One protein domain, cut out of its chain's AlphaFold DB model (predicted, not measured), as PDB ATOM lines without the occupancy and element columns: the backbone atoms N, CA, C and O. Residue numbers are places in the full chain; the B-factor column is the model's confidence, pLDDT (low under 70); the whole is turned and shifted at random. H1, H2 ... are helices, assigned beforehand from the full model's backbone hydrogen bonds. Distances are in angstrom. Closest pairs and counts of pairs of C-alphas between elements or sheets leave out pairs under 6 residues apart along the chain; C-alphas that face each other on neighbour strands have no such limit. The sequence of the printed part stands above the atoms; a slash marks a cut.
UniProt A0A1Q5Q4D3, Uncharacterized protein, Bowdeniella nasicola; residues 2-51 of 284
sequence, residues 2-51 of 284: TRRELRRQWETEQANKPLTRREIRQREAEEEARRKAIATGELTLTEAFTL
ATOM      1  N   THR A   2     153.778 128.505 177.372       91.50
ATOM      2  CA  THR A   2     153.631 129.644 176.455       91.50
ATOM      3  C   THR A   2     154.332 129.377 175.118       91.50
ATOM      4  O   THR A   2     155.256 128.568 175.026       91.50
ATOM      5  N   ARG A   3     153.953 130.108 174.058       88.62
ATOM      6  CA  ARG A   3     154.614 130.030 172.738       88.62
ATOM      7  C   ARG A   3     156.123 130.339 172.803       88.62
ATOM      8  O   ARG A   3     156.875 129.887 171.946       88.62
ATOM      9  N   ARG A   4     156.563 131.093 173.820       87.94
ATOM     10  CA  ARG A   4     157.974 131.428 174.068       87.94
ATOM     11  C   ARG A   4     158.757 130.259 174.676       87.94
ATOM     12  O   ARG A   4     159.919 130.087 174.331       87.94
ATOM     13  N   GLU A   5     158.131 129.454 175.537       89.62
ATOM     14  CA  GLU A   5     158.737 128.229 176.086       89.62
ATOM     15  C   GLU A   5     158.918 127.165 175.003       89.62
ATOM     16  O   GLU A   5     160.020 126.653 174.850       89.62
ATOM     17  N   LEU A   6     157.883 126.914 174.190       88.44
ATOM     18  CA  LEU A   6     157.952 125.968 173.065       88.44
ATOM     19  C   LEU A   6     159.060 126.328 172.067       88.44
ATOM     20  O   LEU A   6     159.787 125.453 171.605       88.44
ATOM     21  N   ARG A   7     159.222 127.623 171.760       88.25
ATOM     22  CA  ARG A   7     160.306 128.094 170.891       88.25
ATOM     23  C   ARG A   7     161.687 127.839 171.505       88.25
ATOM     24  O   ARG A   7     162.553 127.337 170.804       88.25
ATOM     25  N   ARG A   8     161.869 128.126 172.800       90.00
ATOM     26  CA  ARG A   8     163.134 127.862 173.511       90.00
ATOM     27  C   ARG A   8     163.470 126.376 173.566       90.00
ATOM     28  O   ARG A   8     164.620 126.027 173.345       90.00
ATOM     29  N   GLN A   9     162.485 125.515 173.831       87.88
ATOM     30  CA  GLN A   9     162.681 124.062 173.824       87.88
ATOM     31  C   GLN A   9     163.136 123.581 172.444       87.88
ATOM     32  O   GLN A   9     164.164 122.920 172.347       87.88
ATOM     33  N   TRP A  10     162.463 124.021 171.377       88.88
ATOM     34  CA  TRP A  10     162.864 123.707 170.006       88.88
ATOM     35  C   TRP A  10     164.273 124.226 169.658       88.88
ATOM     36  O   TRP A  10     165.058 123.501 169.055       88.88
ATOM     37  N   GLU A  11     164.632 125.444 170.078       88.56
ATOM     38  CA  GLU A  11     165.986 125.998 169.906       88.56
ATOM     39  C   GLU A  11     167.041 125.145 170.648       88.56
ATOM     40  O   GLU A  11     168.068 124.802 170.064       88.56
ATOM     41  N   THR A  12     166.767 124.700 171.882       86.25
ATOM     42  CA  THR A  12     167.666 123.791 172.623       86.25
ATOM     43  C   THR A  12     167.721 122.369 172.054       86.25
ATOM     44  O   THR A  12     168.754 121.713 172.160       86.25
ATOM     45  N   GLU A  13     166.649 121.880 171.429       83.19
ATOM     46  CA  GLU A  13     166.624 120.579 170.745       83.19
ATOM     47  C   GLU A  13     167.418 120.611 169.433       83.19
ATOM     48  O   GLU A  13     168.105 119.642 169.118       83.19
ATOM     49  N   GLN A  14     167.393 121.726 168.688       78.88
ATOM     50  CA  GLN A  14     168.270 121.902 167.523       78.88
ATOM     51  C   GLN A  14     169.744 122.022 167.936       78.88
ATOM     52  O   GLN A  14     170.594 121.410 167.296       78.88
ATOM     53  N   ALA A  15     170.050 122.753 169.014       73.75
ATOM     54  CA  ALA A  15     171.421 122.905 169.511       73.75
ATOM     55  C   ALA A  15     172.039 121.580 169.999       73.75
ATOM     56  O   ALA A  15     173.225 121.340 169.792       73.75
ATOM     57  N   ASN A  16     171.232 120.699 170.605       75.38
ATOM     58  CA  ASN A  16     171.662 119.375 171.075       75.38
ATOM     59  C   ASN A  16     171.528 118.264 170.017       75.38
ATOM     60  O   ASN A  16     171.694 117.084 170.333       75.38
ATOM     61  N   LYS A  17     171.201 118.602 168.765       82.38
ATOM     62  CA  LYS A  17     171.060 117.609 167.702       82.38
ATOM     63  C   LYS A  17     172.433 116.992 167.389       82.38
ATOM     64  O   LYS A  17     173.376 117.739 167.128       82.38
ATOM     65  N   PRO A  18     172.576 115.652 167.375       76.81
ATOM     66  CA  PRO A  18     173.858 115.023 167.078       76.81
ATOM     67  C   PRO A  18     174.311 115.383 165.660       76.81
ATOM     68  O   PRO A  18     173.566 115.197 164.694       76.81
ATOM     69  N   LEU A  19     175.541 115.892 165.548       83.81
ATOM     70  CA  LEU A  19     176.167 116.237 164.273       83.81
ATOM     71  C   LEU A  19     176.251 115.004 163.371       83.81
ATOM     72  O   LEU A  19     176.626 113.908 163.795       83.81
ATOM     73  N   THR A  20     175.927 115.184 162.097       85.56
ATOM     74  CA  THR A  20     176.050 114.120 161.107       85.56
ATOM     75  C   THR A  20     177.524 113.812 160.834       85.56
ATOM     76  O   THR A  20     178.391 114.685 160.888       85.56
ATOM     77  N   ARG A  21     177.829 112.569 160.431       82.12
ATOM     78  CA  ARG A  21     179.198 112.159 160.040       82.12
ATOM     79  C   ARG A  21     179.815 113.025 158.930       82.12
ATOM     80  O   ARG A  21     181.029 113.011 158.764       82.12
ATOM     81  N   ARG A  22     178.996 113.747 158.153       84.38
ATOM     82  CA  ARG A  22     179.455 114.696 157.131       84.38
ATOM     83  C   ARG A  22     179.889 116.024 157.753       84.38
ATOM     84  O   ARG A  22     180.968 116.495 157.422       84.38
ATOM     85  N   GLU A  23     179.092 116.577 158.664       83.19
ATOM     86  CA  GLU A  23     179.412 117.821 159.381       83.19
ATOM     87  C   GLU A  23     180.644 117.656 160.280       83.19
ATOM     88  O   GLU A  23     181.467 118.561 160.340       83.19
ATOM     89  N   ILE A  24     180.823 116.484 160.907       84.75
ATOM     90  CA  ILE A  24     182.033 116.165 161.685       84.75
ATOM     91  C   ILE A  24     183.283 116.264 160.796       84.75
ATOM     92  O   ILE A  24     184.184 117.032 161.107       84.75
ATOM     93  N   ARG A  25     183.295 115.593 159.634       83.81
ATOM     94  CA  ARG A  25     184.422 115.667 158.682       83.81
ATOM     95  C   ARG A  25     184.653 117.069 158.119       83.81
ATOM     96  O   ARG A  25     185.785 117.409 157.800       83.81
ATOM     97  N   GLN A  26     183.595 117.867 157.950       87.31
ATOM     98  CA  GLN A  26     183.733 119.260 157.516       87.31
ATOM     99  C   GLN A  26     184.383 120.110 158.609       87.31
ATOM    100  O   GLN A  26     185.341 120.812 158.311       87.31
ATOM    101  N   ARG A  27     183.962 119.968 159.874       86.44
ATOM    102  CA  ARG A  27     184.609 120.639 161.011       86.44
ATOM    103  C   ARG A  27     186.057 120.201 161.208       86.44
ATOM    104  O   ARG A  27     186.904 121.053 161.419       86.44
ATOM    105  N   GLU A  28     186.360 118.911 161.080       88.75
ATOM    106  CA  GLU A  28     187.740 118.402 161.129       88.75
ATOM    107  C   GLU A  28     188.600 119.023 160.013       88.75
ATOM    108  O   GLU A  28     189.701 119.500 160.280       88.75
ATOM    109  N   ALA A  29     188.083 119.103 158.780       87.00
ATOM    110  CA  ALA A  29     188.779 119.744 157.664       87.00
ATOM    111  C   ALA A  29     188.943 121.268 157.846       87.00
ATOM    112  O   ALA A  29     189.985 121.818 157.491       87.00
ATOM    113  N   GLU A  30     187.947 121.952 158.416       86.50
ATOM    114  CA  GLU A  30     188.002 123.380 158.752       86.50
ATOM    115  C   GLU A  30     188.982 123.658 159.901       86.50
ATOM    116  O   GLU A  30     189.767 124.599 159.817       86.50
ATOM    117  N   GLU A  31     189.014 122.823 160.943       85.19
ATOM    118  CA  GLU A  31     190.009 122.899 162.016       85.19
ATOM    119  C   GLU A  31     191.421 122.610 161.506       85.19
ATOM    120  O   GLU A  31     192.361 123.306 161.885       85.19
ATOM    121  N   GLU A  32     191.600 121.620 160.629       85.75
ATOM    122  CA  GLU A  32     192.886 121.379 159.977       85.75
ATOM    123  C   GLU A  32     193.316 122.554 159.095       85.75
ATOM    124  O   GLU A  32     194.496 122.902 159.094       85.75
ATOM    125  N   ALA A  33     192.388 123.179 158.365       84.56
ATOM    126  CA  ALA A  33     192.662 124.378 157.581       84.56
ATOM    127  C   ALA A  33     193.038 125.566 158.484       84.56
ATOM    128  O   ALA A  33     194.051 126.211 158.228       84.56
ATOM    129  N   ARG A  34     192.309 125.797 159.590       78.19
ATOM    130  CA  ARG A  34     192.652 126.803 160.617       78.19
ATOM    131  C   ARG A  34     194.047 126.536 161.206       78.19
ATOM    132  O   ARG A  34     194.865 127.446 161.267       78.19
ATOM    133  N   ARG A  35     194.365 125.288 161.579       78.50
ATOM    134  CA  ARG A  35     195.695 124.897 162.100       78.50
ATOM    135  C   ARG A  35     196.805 125.108 161.066       78.50
ATOM    136  O   ARG A  35     197.878 125.575 161.439       78.50
ATOM    137  N   LYS A  36     196.551 124.806 159.788       85.25
ATOM    138  CA  LYS A  36     197.491 125.067 158.683       85.25
ATOM    139  C   LYS A  36     197.700 126.573 158.475       85.25
ATOM    140  O   LYS A  36     198.851 126.979 158.431       85.25
ATOM    141  N   ALA A  37     196.642 127.388 158.477       75.25
ATOM    142  CA  ALA A  37     196.718 128.847 158.326       75.25
ATOM    143  C   ALA A  37     197.443 129.558 159.493       75.25
ATOM    144  O   ALA A  37     198.144 130.549 159.298       75.25
ATOM    145  N   ILE A  38     197.315 129.034 160.718       72.19
ATOM    146  CA  ILE A  38     198.112 129.489 161.872       72.19
ATOM    147  C   ILE A  38     199.585 129.082 161.699       72.19
ATOM    148  O   ILE A  38     200.482 129.867 161.996       72.19
ATOM    149  N   ALA A  39     199.854 127.868 161.203       74.88
ATOM    150  CA  ALA A  39     201.215 127.370 160.988       74.88
ATOM    151  C   ALA A  39     201.945 128.048 159.809       74.88
ATOM    152  O   ALA A  39     203.166 128.172 159.858       74.88
ATOM    153  N   THR A  40     201.225 128.506 158.778       78.12
ATOM    154  CA  THR A  40     201.763 129.343 157.688       78.12
ATOM    155  C   THR A  40     201.922 130.811 158.087       78.12
ATOM    156  O   THR A  40     202.564 131.568 157.364       78.12
ATOM    157  N   GLY A  41     201.375 131.227 159.236       68.12
ATOM    158  CA  GLY A  41     201.395 132.615 159.702       68.12
ATOM    159  C   GLY A  41     200.417 133.542 158.971       68.12
ATOM    160  O   GLY A  41     200.427 134.744 159.222       68.12
ATOM    161  N   GLU A  42     199.564 132.999 158.097       66.62
ATOM    162  CA  GLU A  42     198.534 133.743 157.358       66.62
ATOM    163  C   GLU A  42     197.377 134.186 158.265       66.62
ATOM    164  O   GLU A  42     196.705 135.172 157.976       66.62
ATOM    165  N   LEU A  43     197.165 133.478 159.379       53.97
ATOM    166  CA  LEU A  43     196.198 133.823 160.417       53.97
ATOM    167  C   LEU A  43     196.933 134.098 161.730       53.97
ATOM    168  O   LEU A  43     197.541 133.203 162.324       53.97
ATOM    169  N   THR A  44     196.857 135.341 162.212       58.22
ATOM    170  CA  THR A  44     197.399 135.674 163.535       58.22
ATOM    171  C   THR A  44     196.623 134.917 164.615       58.22
ATOM    172  O   THR A  44     195.401 134.777 164.531       58.22
ATOM    173  N   LEU A  45     197.307 134.442 165.664       57.78
ATOM    174  CA  LEU A  45     196.656 133.696 166.754       57.78
ATOM    175  C   LEU A  45     195.475 134.465 167.367       57.78
ATOM    176  O   LEU A  45     194.477 133.858 167.734       57.78
ATOM    177  N   THR A  46     195.559 135.794 167.435       55.53
ATOM    178  CA  THR A  46     194.468 136.673 167.880       55.53
ATOM    179  C   THR A  46     193.221 136.588 167.003       55.53
ATOM    180  O   THR A  46     192.115 136.562 167.528       55.53
ATOM    181  N   GLU A  47     193.388 136.507 165.687       56.69
ATOM    182  CA  GLU A  47     192.294 136.518 164.710       56.69
ATOM    183  C   GLU A  47     191.594 135.151 164.616       56.69
ATOM    184  O   GLU A  47     190.374 135.073 164.458       56.69
ATOM    185  N   ALA A  48     192.343 134.068 164.852       54.16
ATOM    186  CA  ALA A  48     191.811 132.708 164.952       54.16
ATOM    187  C   ALA A  48     190.848 132.498 166.141       54.16
ATOM    188  O   ALA A  48     190.013 131.595 166.081       54.16
ATOM    189  N   PHE A  49     190.939 133.319 167.196       52.69
ATOM    190  CA  PHE A  49     190.039 133.272 168.359       52.69
ATOM    191  C   PHE A  49     188.891 134.296 168.309       52.69
ATOM    192  O   PHE A  49     187.947 134.169 169.085       52.69
ATOM    193  N   THR A  50     188.924 135.291 167.414       54.81
ATOM    194  CA  THR A  50     187.854 136.307 167.290       54.81
ATOM    195  C   THR A  50     186.785 135.979 166.245       54.81
ATOM    196  O   THR A  50     185.788 136.690 166.161       54.81
ATOM    197  N   LEU A  51     186.980 134.934 165.434       52.81
ATOM    198  CA  LEU A  51     186.064 134.567 164.343       52.81
ATOM    199  C   LEU A  51     184.860 133.711 164.772       52.81
ATOM    200  O   LEU A  51     183.889 133.623 164.019       52.81
TER     201      LEU A  51
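Overview. This is residues 2 to 51 of the 284 residues of an uncharacterized protein of Bowdeniella nasicola (UniProt A0A1Q5Q4D3). Two helices, H1 and H2, make a wide open V joined at its point by the stretch 16 to 20, and a short third helix, H3, folds back at the far end of H2 as a hook. The middle of the V is empty, and residues 2 to 33 stand free. The printed part has 50 residues with three named helices in the order H1, H2, H3 and no named strand, and its class is all helix. It is extended, with a radius of gyration of the C-alphas of 16.8 A, and its C-alphas span 51 by 26 by 9 A, only just flat.

Arrangement. H1, residues 3 to 15, is apart from H2, residues 21 to 39, although a tight link of 5 residues joins them. H1 is also apart from H3, residues 45 to 50. H2 and H3 form a helical hairpin and only just touch, with 3 pairs of C-alphas within 8 A. H2 touches H3 with residues 34 to 38 alone. Its closest C-alphas are those of Ile 38 and Leu 45, 6.6 A apart. The two helices run opposite ways at a steep tilt of 41 degrees. In H1 every O i to N i+4 pair is within hydrogen-bond range; in H2 14 of 15 are, and in H3 1 of 2.

Along the chain. H1 begins at C-alpha 3 (154.614, 130.030, 172.738) and is 18.5 A long. H2 runs 26.8 A from C-alpha 21 (179.198, 112.159, 160.040) to C-alpha 39. H3 ends at C-alpha 50 (187.854, 136.307, 167.290).

Size, cuts and confidence. The two C-alphas farthest apart are those of Thr 2 and Thr 40, at 51.7 A. The printed part has no cut, and both links are tight. The mean pLDDT of the printed part is 78.0, and residues 41 to 51 are under 70.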